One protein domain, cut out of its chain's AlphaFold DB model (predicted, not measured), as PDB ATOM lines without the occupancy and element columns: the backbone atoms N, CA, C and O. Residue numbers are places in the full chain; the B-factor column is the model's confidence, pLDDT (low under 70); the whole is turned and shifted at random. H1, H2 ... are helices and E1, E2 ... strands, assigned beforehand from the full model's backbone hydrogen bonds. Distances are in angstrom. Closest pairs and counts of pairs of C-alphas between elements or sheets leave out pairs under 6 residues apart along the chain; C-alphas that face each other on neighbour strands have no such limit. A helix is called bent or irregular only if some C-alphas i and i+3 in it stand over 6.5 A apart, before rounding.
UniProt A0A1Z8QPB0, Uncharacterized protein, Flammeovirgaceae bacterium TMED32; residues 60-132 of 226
ATOM      1  N   ASP A  60     139.363 200.341 196.089       48.16
ATOM      2  CA  ASP A  60     139.809 200.769 197.394       48.16
ATOM      3  C   ASP A  60     140.350 199.513 198.087       48.16
ATOM      4  O   ASP A  60     139.657 198.519 198.336       48.16
ATOM      5  N   VAL A  61     141.667 199.516 198.237       51.94
ATOM      6  CA  VAL A  61     142.537 198.350 198.411       51.94
ATOM      7  C   VAL A  61     142.274 197.639 199.744       51.94
ATOM      8  O   VAL A  61     142.722 196.511 199.950       51.94
ATOM      9  N   ALA A  62     141.523 198.267 200.649       53.84
ATOM     10  CA  ALA A  62     141.204 197.708 201.954       53.84
ATOM     11  C   ALA A  62     140.162 196.577 201.893       53.84
ATOM     12  O   ALA A  62     140.307 195.584 202.604       53.84
ATOM     13  N   ASN A  63     139.144 196.686 201.033       64.69
ATOM     14  CA  ASN A  63     137.953 195.834 201.146       64.69
ATOM     15  C   ASN A  63     137.830 194.765 200.054       64.69
ATOM     16  O   ASN A  63     137.154 193.769 200.286       64.69
ATOM     17  N   GLY A  64     138.536 194.913 198.924       78.44
ATOM     18  CA  GLY A  64     138.453 194.004 197.772       78.44
ATOM     19  C   GLY A  64     137.089 194.027 197.063       78.44
ATOM     20  O   GLY A  64     136.227 194.841 197.386       78.44
ATOM     21  N   TYR A  65     136.904 193.174 196.052       84.25
ATOM     22  CA  TYR A  65     135.675 193.104 195.254       84.25
ATOM     23  C   TYR A  65     134.859 191.851 195.573       84.25
ATOM     24  O   TYR A  65     135.401 190.748 195.526       84.25
ATOM     25  N   ASN A  66     133.562 192.014 195.858       86.56
ATOM     26  CA  ASN A  66     132.663 190.889 196.118       86.56
ATOM     27  C   ASN A  66     132.404 190.086 194.827       86.56
ATOM     28  O   ASN A  66     131.833 190.600 193.852       86.56
ATOM     29  N   ILE A  67     132.812 188.818 194.857       87.75
ATOM     30  CA  ILE A  67     132.630 187.844 193.774       87.75
ATOM     31  C   ILE A  67     131.637 186.728 194.130       87.75
ATOM     32  O   ILE A  67     131.615 185.698 193.468       87.75
ATOM     33  N   GLU A  68     130.828 186.923 195.165       88.25
ATOM     34  CA  GLU A  68     129.701 186.051 195.492       88.25
ATOM     35  C   GLU A  68     128.773 185.916 194.283       88.25
ATOM     36  O   GLU A  68     128.550 186.885 193.546       88.25
ATOM     37  N   ASP A  69     128.317 184.685 194.053       89.31
ATOM     38  CA  ASP A  69     127.495 184.278 192.912       89.31
ATOM     39  C   ASP A  69     128.089 184.639 191.539       89.31
ATOM     40  O   ASP A  69     127.369 184.845 190.558       89.31
ATOM     41  N   LYS A  70     129.423 184.709 191.441       87.88
ATOM     42  CA  LYS A  70     130.127 185.020 190.192       87.88
ATOM     43  C   LYS A  70     131.294 184.073 189.932       87.88
ATOM     44  O   LYS A  70     132.118 183.813 190.806       87.88
ATOM     45  N   LYS A  71     131.450 183.673 188.671       89.62
ATOM     46  CA  LYS A  71     132.666 183.049 188.140       89.62
ATOM     47  C   LYS A  71     133.623 184.139 187.660       89.62
ATOM     48  O   LYS A  71     133.262 184.972 186.827       89.62
ATOM     49  N   VAL A  72     134.846 184.157 188.184       89.31
ATOM     50  CA  VAL A  72     135.898 185.086 187.738       89.31
ATOM     51  C   VAL A  72     136.504 184.549 186.447       89.31
ATOM     52  O   VAL A  72     137.049 183.453 186.450       89.31
ATOM     53  N   LEU A  73     136.422 185.325 185.366       89.31
ATOM     54  CA  LEU A  73     136.904 184.929 184.039       89.31
ATOM     55  C   LEU A  73     138.280 185.516 183.736       89.31
ATOM     56  O   LEU A  73     139.159 184.848 183.207       89.31
ATOM     57  N   LYS A  74     138.468 186.802 184.050       88.44
ATOM     58  CA  LYS A  74     139.722 187.508 183.783       88.44
ATOM     59  C   LYS A  74     139.926 188.646 184.764       88.44
ATOM     60  O   LYS A  74     138.986 189.353 185.119       88.44
ATOM     61  N   VAL A  75     141.170 188.862 185.170       88.44
ATOM     62  CA  VAL A  75     141.550 189.981 186.032       88.44
ATOM     63  C   VAL A  75     142.670 190.746 185.353       88.44
ATOM     64  O   VAL A  75     143.697 190.175 184.996       88.44
ATOM     65  N   MET A  76     142.475 192.046 185.170       88.06
ATOM     66  CA  MET A  76     143.473 192.926 184.581       88.06
ATOM     67  C   MET A  76     143.710 194.145 185.455       88.06
ATOM     68  O   MET A  76     142.850 194.580 186.223       88.06
ATOM     69  N   ARG A  77     144.882 194.741 185.291       86.19
ATOM     70  CA  ARG A  77     145.242 196.027 185.863       86.19
ATOM     71  C   ARG A  77     145.742 196.931 184.750       86.19
ATOM     72  O   ARG A  77     146.661 196.564 184.021       86.19
ATOM     73  N   ARG A  78     145.166 198.124 184.649       83.81
ATOM     74  CA  ARG A  78     145.650 199.168 183.745       83.81
ATOM     75  C   ARG A  78     146.671 200.023 184.464       83.81
ATOM     76  O   ARG A  78     146.348 200.632 185.478       83.81
ATOM     77  N   ASP A  79     147.877 200.069 183.922       82.81
ATOM     78  CA  ASP A  79     148.948 200.960 184.356       82.81
ATOM     79  C   ASP A  79     149.094 202.088 183.338       82.81
ATOM     80  O   ASP A  79     149.680 201.877 182.275       82.81
ATOM     81  N   SER A  80     148.517 203.256 183.649       76.56
ATOM     82  CA  SER A  80     148.472 204.491 182.838       76.56
ATOM     83  C   SER A  80     147.894 204.356 181.414       76.56
ATOM     84  O   SER A  80     146.955 205.060 181.053       76.56
ATOM     85  N   SER A  81     148.428 203.464 180.577       77.50
ATOM     86  CA  SER A  81     147.988 203.191 179.200       77.50
ATOM     87  C   SER A  81     148.132 201.722 178.778       77.50
ATOM     88  O   SER A  81     147.779 201.390 177.651       77.50
ATOM     89  N   VAL A  82     148.650 200.843 179.645       85.12
ATOM     90  CA  VAL A  82     148.880 199.423 179.328       85.12
ATOM     91  C   VAL A  82     148.034 198.535 180.228       85.12
ATOM     92  O   VAL A  82     148.127 198.626 181.453       85.12
ATOM     93  N   ASP A  83     147.257 197.645 179.615       87.00
ATOM     94  CA  ASP A  83     146.521 196.597 180.319       87.00
ATOM     95  C   ASP A  83     147.436 195.395 180.550       87.00
ATOM     96  O   ASP A  83     148.071 194.882 179.627       87.00
ATOM     97  N   ARG A  84     147.534 194.969 181.807       88.75
ATOM     98  CA  ARG A  84     148.333 193.821 182.235       88.75
ATOM     99  C   ARG A  84     147.432 192.813 182.911       88.75
ATOM    100  O   ARG A  84     146.659 193.168 183.799       88.75
ATOM    101  N   GLU A  85     147.546 191.562 182.502       90.12
ATOM    102  CA  GLU A  85     146.814 190.469 183.125       90.12
ATOM    103  C   GLU A  85     147.397 190.153 184.505       90.12
ATOM    104  O   GLU A  85     148.617 190.103 184.678       90.12
ATOM    105  N   CYS A  86     146.523 189.990 185.497       90.50
ATOM    106  CA  CYS A  86     146.918 189.645 186.853       90.50
ATOM    107  C   CYS A  86     147.031 188.124 186.976       90.50
ATOM    108  O   CYS A  86     146.064 187.417 186.706       90.50
ATOM    109  N   ALA A  87     148.167 187.616 187.450       92.00
ATOM    110  CA  ALA A  87     148.326 186.180 187.669       92.00
ATOM    111  C   ALA A  87     147.608 185.722 188.959       92.00
ATOM    112  O   ALA A  87     147.745 186.382 189.996       92.00
ATOM    113  N   PRO A  88     146.874 184.596 188.948       93.19
ATOM    114  CA  PRO A  88     146.298 184.040 190.167       93.19
ATOM    115  C   PRO A  88     147.402 183.515 191.088       93.19
ATOM    116  O   PRO A  88     148.318 182.819 190.649       93.19
ATOM    117  N   LEU A  89     147.291 183.802 192.381       92.38
ATOM    118  CA  LEU A  89     148.138 183.229 193.423       92.38
ATOM    119  C   LEU A  89     147.289 182.573 194.508       92.38
ATOM    120  O   LEU A  89     146.183 183.015 194.810       92.38
ATOM    121  N   SER A  90     147.854 181.548 195.150       89.69
ATOM    122  CA  SER A  90     147.299 181.041 196.408       89.69
ATOM    123  C   SER A  90     147.394 182.104 197.504       89.69
ATOM    124  O   SER A  90     148.305 182.935 197.492       89.69
ATOM    125  N   PHE A  91     146.521 182.023 198.510       84.25
ATOM    126  CA  PHE A  91     146.515 182.960 199.637       84.25
ATOM    127  C   PHE A  91     147.905 183.121 200.286       84.25
ATOM    128  O   PHE A  91     148.382 184.237 200.497       84.25
ATOM    129  N   THR A  92     148.619 182.016 200.519       86.19
ATOM    130  CA  THR A  92     149.965 182.028 201.118       86.19
ATOM    131  C   THR A  92     151.003 182.723 200.231       86.19
ATOM    132  O   THR A  92     151.861 183.453 200.730       86.19
ATOM    133  N   GLN A  93     150.951 182.513 198.913       89.06
ATOM    134  CA  GLN A  93     151.846 183.196 197.970       89.06
ATOM    135  C   GLN A  93     151.492 184.676 197.843       89.06
ATOM    136  O   GLN A  93     152.382 185.518 197.747       89.06
ATOM    137  N   TYR A  94     150.206 185.001 197.908       88.56
ATOM    138  CA  TYR A  94     149.715 186.365 197.840       88.56
ATOM    139  C   TYR A  94     150.194 187.219 199.024       88.56
ATOM    140  O   TYR A  94     150.556 188.378 198.831       88.56
ATOM    141  N   GLN A  95     150.310 186.646 200.230       86.56
ATOM    142  CA  GLN A  95     150.924 187.334 201.377       86.56
ATOM    143  C   GLN A  95     152.397 187.687 201.117       86.56
ATOM    144  O   GLN A  95     152.828 188.806 201.385       86.56
ATOM    145  N   LYS A  96     153.164 186.772 200.506       87.44
ATOM    146  CA  LYS A  96     154.558 187.043 200.103       87.44
ATOM    147  C   LYS A  96     154.654 188.095 199.002       87.44
ATOM    148  O   LYS A  96     155.664 188.784 198.921       87.44
ATOM    149  N   ALA A  97     153.632 188.201 198.156       87.81
ATOM    150  CA  ALA A  97     153.549 189.224 197.123       87.81
ATOM    151  C   ALA A  97     153.173 190.610 197.681       87.81
ATOM    152  O   ALA A  97     153.391 191.620 197.009       87.81
ATOM    153  N   ALA A  98     152.626 190.673 198.899       84.62
ATOM    154  CA  ALA A  98     152.313 191.918 199.597       84.62
ATOM    155  C   ALA A  98     153.498 192.478 200.407       84.62
ATOM    156  O   ALA A  98     153.546 193.683 200.654       84.62
ATOM    157  N   ASP A  99     154.445 191.629 200.807       86.50
ATOM    158  CA  ASP A  99     155.632 192.019 201.571       86.50
ATOM    159  C   ASP A  99     156.630 192.805 200.702       86.50
ATOM    160  O   ASP A  99     157.141 192.300 199.704       86.50
ATOM    161  N   SER A 100     156.940 194.044 201.100       86.06
ATOM    162  CA  SER A 100     157.881 194.917 200.388       86.06
ATOM    163  C   SER A 100     159.343 194.484 200.471       86.06
ATOM    164  O   SER A 100     160.183 195.039 199.770       86.06
ATOM    165  N   THR A 101     159.667 193.533 201.345       88.94
ATOM    166  CA  THR A 101     161.014 192.964 201.486       88.94
ATOM    167  C   THR A 101     161.178 191.629 200.758       88.94
ATOM    168  O   THR A 101     162.281 191.089 200.677       88.94
ATOM    169  N   SER A 102     160.092 191.099 200.191       88.19
ATOM    170  CA  SER A 102     160.066 189.824 199.485       88.19
ATOM    171  C   SER A 102     160.524 189.967 198.036       88.19
ATOM    172  O   SER A 102     160.097 190.860 197.310       88.19
ATOM    173  N   ILE A 103     161.312 189.003 197.554       86.62
ATOM    174  CA  ILE A 103     161.673 188.903 196.128       86.62
ATOM    175  C   ILE A 103     160.471 188.580 195.225       86.62
ATOM    176  O   ILE A 103     160.559 188.715 194.009       86.62
ATOM    177  N   TYR A 104     159.357 188.138 195.816       87.31
ATOM    178  CA  TYR A 104     158.109 187.814 195.123       87.31
ATOM    179  C   TYR A 104     157.101 188.968 195.155       87.31
ATOM    180  O   TYR A 104     155.939 188.759 194.807       87.31
ATOM    181  N   GLN A 105     157.509 190.157 195.611       90.31
ATOM    182  CA  GLN A 105     156.629 191.315 195.709       90.31
ATOM    183  C   GLN A 105     155.950 191.610 194.363       90.31
ATOM    184  O   GLN A 105     156.600 191.719 193.321       90.31
ATOM    185  N   ALA A 106     154.630 191.788 194.392       89.44
ATOM    186  CA  ALA A 106     153.875 192.198 193.220       89.44
ATOM    187  C   ALA A 106     154.199 193.650 192.856       89.44
ATOM    188  O   ALA A 106     154.108 194.564 193.686       89.44
ATOM    189  N   THR A 107     154.524 193.868 191.586       88.38
ATOM    190  CA  THR A 107     154.857 195.191 191.050       88.38
ATOM    191  C   THR A 107     153.769 195.677 190.100       88.38
ATOM    192  O   THR A 107     152.849 194.939 189.748       88.38
ATOM    193  N   ASN A 108     153.886 196.922 189.635       83.56
ATOM    194  CA  ASN A 108     153.014 197.432 188.577       83.56
ATOM    195  C   ASN A 108     153.097 196.596 187.288       83.56
ATOM    196  O   ASN A 108     152.113 196.513 186.555       83.56
ATOM    197  N   PHE A 109     154.251 195.975 187.028       85.94
ATOM    198  CA  PHE A 109     154.531 195.200 185.818       85.94
ATOM    199  C   PHE A 109     154.141 193.725 185.939       85.94
ATOM    200  O   PHE A 109     153.922 193.077 184.919       85.94
ATOM    201  N   SER A 110     154.038 193.219 187.167       89.25
ATOM    202  CA  SER A 110     153.689 191.838 187.503       89.25
ATOM    203  C   SER A 110     152.551 191.804 188.530       89.25
ATOM    204  O   SER A 110     152.767 191.412 189.683       89.25
ATOM    205  N   PRO A 111     151.342 192.270 188.160       90.31
ATOM    206  CA  PRO A 111     150.217 192.220 189.068       90.31
ATOM    207  C   PRO A 111     149.719 190.780 189.243       90.31
ATOM    208  O   PRO A 111     149.872 189.914 188.382       90.31
ATOM    209  N   VAL A 112     149.117 190.528 190.392       91.81
ATOM    210  CA  VAL A 112     148.630 189.244 190.868       91.81
ATOM    211  C   VAL A 112     147.298 189.439 191.579       91.81
ATOM    212  O   VAL A 112     147.004 190.523 192.090       91.81
ATOM    213  N   TYR A 113     146.492 188.392 191.657       92.00
ATOM    214  CA  TYR A 113     145.263 188.410 192.438       92.00
ATOM    215  C   TYR A 113     145.116 187.148 193.281       92.00
ATOM    216  O   TYR A 113     145.725 186.118 193.004       92.00
ATOM    217  N   THR A 114     144.302 187.245 194.326       91.88
ATOM    218  CA  THR A 114     143.835 186.096 195.103       91.88
ATOM    219  C   THR A 114     142.343 186.237 195.338       91.88
ATOM    220  O   THR A 114     141.806 187.349 195.366       91.88
ATOM    221  N   ILE A 115     141.700 185.100 195.563       90.69
ATOM    222  CA  ILE A 115     140.383 185.029 196.182       90.69
ATOM    223  C   ILE A 115     140.610 184.718 197.662       90.69
ATOM    224  O   ILE A 115     141.410 183.845 197.998       90.69
ATOM    225  N   ASP A 116     139.977 185.491 198.534       87.50
ATOM    226  CA  ASP A 116     140.003 185.345 199.989       87.50
ATOM    227  C   ASP A 116     138.570 185.431 200.533       87.50
ATOM    228  O   ASP A 116     137.642 185.719 199.779       87.50
ATOM    229  N   TYR A 117     138.378 185.217 201.829       85.62
ATOM    230  CA  TYR A 117     137.088 185.350 202.494       85.62
ATOM    231  C   TYR A 117     137.130 186.474 203.522       85.62
ATOM    232  O   TYR A 117     138.033 186.558 204.353       85.62
ATOM    233  N   ASN A 118     136.116 187.331 203.496       83.00
ATOM    234  CA  ASN A 118     135.879 188.313 204.544       83.00
ATOM    235  C   ASN A 118     134.448 188.125 205.038       83.00
ATOM    236  O   ASN A 118     133.510 188.296 204.265       83.00
ATOM    237  N   ASN A 119     134.281 187.746 206.306       83.94
ATOM    238  CA  ASN A 119     132.972 187.447 206.896       83.94
ATOM    239  C   ASN A 119     132.127 186.469 206.048       83.94
ATOM    240  O   ASN A 119     130.946 186.711 205.826       83.94
ATOM    241  N   ASN A 120     132.738 185.379 205.568       85.12
ATOM    242  CA  ASN A 120     132.149 184.367 204.671       85.12
ATOM    243  C   ASN A 120     131.793 184.832 203.250       85.12
ATOM    244  O   ASN A 120     131.420 183.998 202.434       85.12
ATOM    245  N   THR A 121     131.982 186.103 202.911       87.06
ATOM    246  CA  THR A 121     131.829 186.576 201.534       87.06
ATOM    247  C   THR A 121     133.147 186.389 200.776       87.06
ATOM    248  O   THR A 121     134.190 186.848 201.264       87.06
ATOM    249  N   PRO A 122     133.149 185.736 199.599       88.75
ATOM    250  CA  PRO A 122     134.342 185.613 198.777       88.75
ATOM    251  C   PRO A 122     134.694 186.968 198.154       88.75
ATOM    252  O   PRO A 122     133.885 187.628 197.497       88.75
ATOM    253  N   ILE A 123     135.936 187.387 198.361       88.12
ATOM    254  CA  ILE A 123     136.450 188.675 197.923       88.12
ATOM    255  C   ILE A 123     137.684 188.478 197.050       88.12
ATOM    256  O   ILE A 123     138.663 187.850 197.454       88.12
ATOM    257  N   LEU A 124     137.678 189.104 195.875       89.25
ATOM    258  CA  LEU A 124     138.849 189.210 195.021       89.25
ATOM    259  C   LEU A 124     139.692 190.422 195.413       89.25
ATOM    260  O   LEU A 124     139.200 191.550 195.496       89.25
ATOM    261  N   ARG A 125     140.992 190.202 195.611       87.31
ATOM    262  CA  ARG A 125     141.961 191.273 195.860       87.31
ATOM    263  C   ARG A 125     143.064 191.248 194.809       87.31
ATOM    264  O   ARG A 125     143.523 190.177 194.422       87.31
ATOM    265  N   ILE A 126     143.497 192.436 194.384       86.88
ATOM    266  CA  ILE A 126     144.556 192.636 193.388       86.88
ATOM    267  C   ILE A 126     145.762 193.309 194.053       86.88
ATOM    268  O   ILE A 126     145.612 194.288 194.790       86.88
ATOM    269  N   ARG A 127     146.966 192.822 193.740       85.31
ATOM    270  CA  ARG A 127     148.248 193.513 193.953       85.31
ATOM    271  C   ARG A 127     148.990 193.619 192.615       85.31
ATOM    272  O   ARG A 127     148.751 192.830 191.729       85.31
ATOM    273  N   HIS A 128     149.912 194.539 192.380       82.19
ATOM    274  CA  HIS A 128     150.133 195.760 193.135       82.19
ATOM    275  C   HIS A 128     148.850 196.598 193.217       82.19
ATOM    276  O   HIS A 128     147.966 196.487 192.368       82.19
ATOM    277  N   ASN A 129     148.743 197.402 194.270       78.94
ATOM    278  CA  ASN A 129     147.527 198.129 194.623       78.94
ATOM    279  C   ASN A 129     146.938 198.908 193.441       78.94
ATOM    280  O   ASN A 129     147.666 199.507 192.636       78.94
ATOM    281  N   CYS A 130     145.609 198.896 193.357       78.12
ATOM    282  CA  CYS A 130     144.883 199.777 192.458       78.12
ATOM    283  C   CYS A 130     144.812 201.178 193.078       78.12
ATOM    284  O   CYS A 130     144.711 201.327 194.294       78.12
ATOM    285  N   THR A 131     144.905 202.201 192.241       75.19
ATOM    286  CA  THR A 131     144.774 203.618 192.603       75.19
ATOM    287  C   THR A 131     143.927 204.313 191.539       75.19
ATOM    288  O   THR A 131     143.585 203.704 190.525       75.19
ATOM    289  N   ASP A 132     143.624 205.601 191.703       71.06
ATOM    290  CA  ASP A 132     142.865 206.355 190.693       71.06
ATOM    291  C   ASP A 132     143.533 206.348 189.307       71.06
ATOM    292  O   ASP A 132     142.850 206.291 188.278       71.06
TER     293      ASP A 132
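Overview. This is residues 60 to 132 of the 226 residues of an uncharacterized protein of Flammeovirgaceae bacterium TMED32 (UniProt A0A1Z8QPB0). The hairpin of E3 and E4 lies in the middle, with short helix H1 packed on one side and a second hairpin, bent E1 with E2, on the other. The printed part has 73 residues, one named helix and four named strands in the order E1 E2 H1 E3 E4, in two antiparallel two-stranded sheets. It is mixed, with under half of its residues in named elements, and compact: radius of gyration of the C-alphas 12.1 A, spans 30 by 28 by 20 A.

Arrangement. E1, residues 70 to 79, bends by 62 degrees at residue 73 and forms a hairpin with E2, residues 82 to 85; N 77 and O 84 are 2.8 A apart. H1, residues 91 to 98, has 3 of 4 O i to N i+4 pairs within hydrogen-bond range. E3, residues 112 to 118, forms a hairpin with E4, residues 121 to 127; N 112 and O 127 are 2.7 A apart. The closest C-alphas of H1 and E3, Phe 91 and Thr 114, are 6.1 A apart. E1 and H1 are apart.

Along the chain. E1, 25.3 A long, begins at C-alpha 70 (130.127, 185.020, 190.192). E4, 19.4 A, ends at C-alpha 127 (148.248, 193.513, 193.953).

Size, cuts and confidence. The printed part has no cut. The link H1 to E3 is long. Residues 60 to 63 are under pLDDT 70.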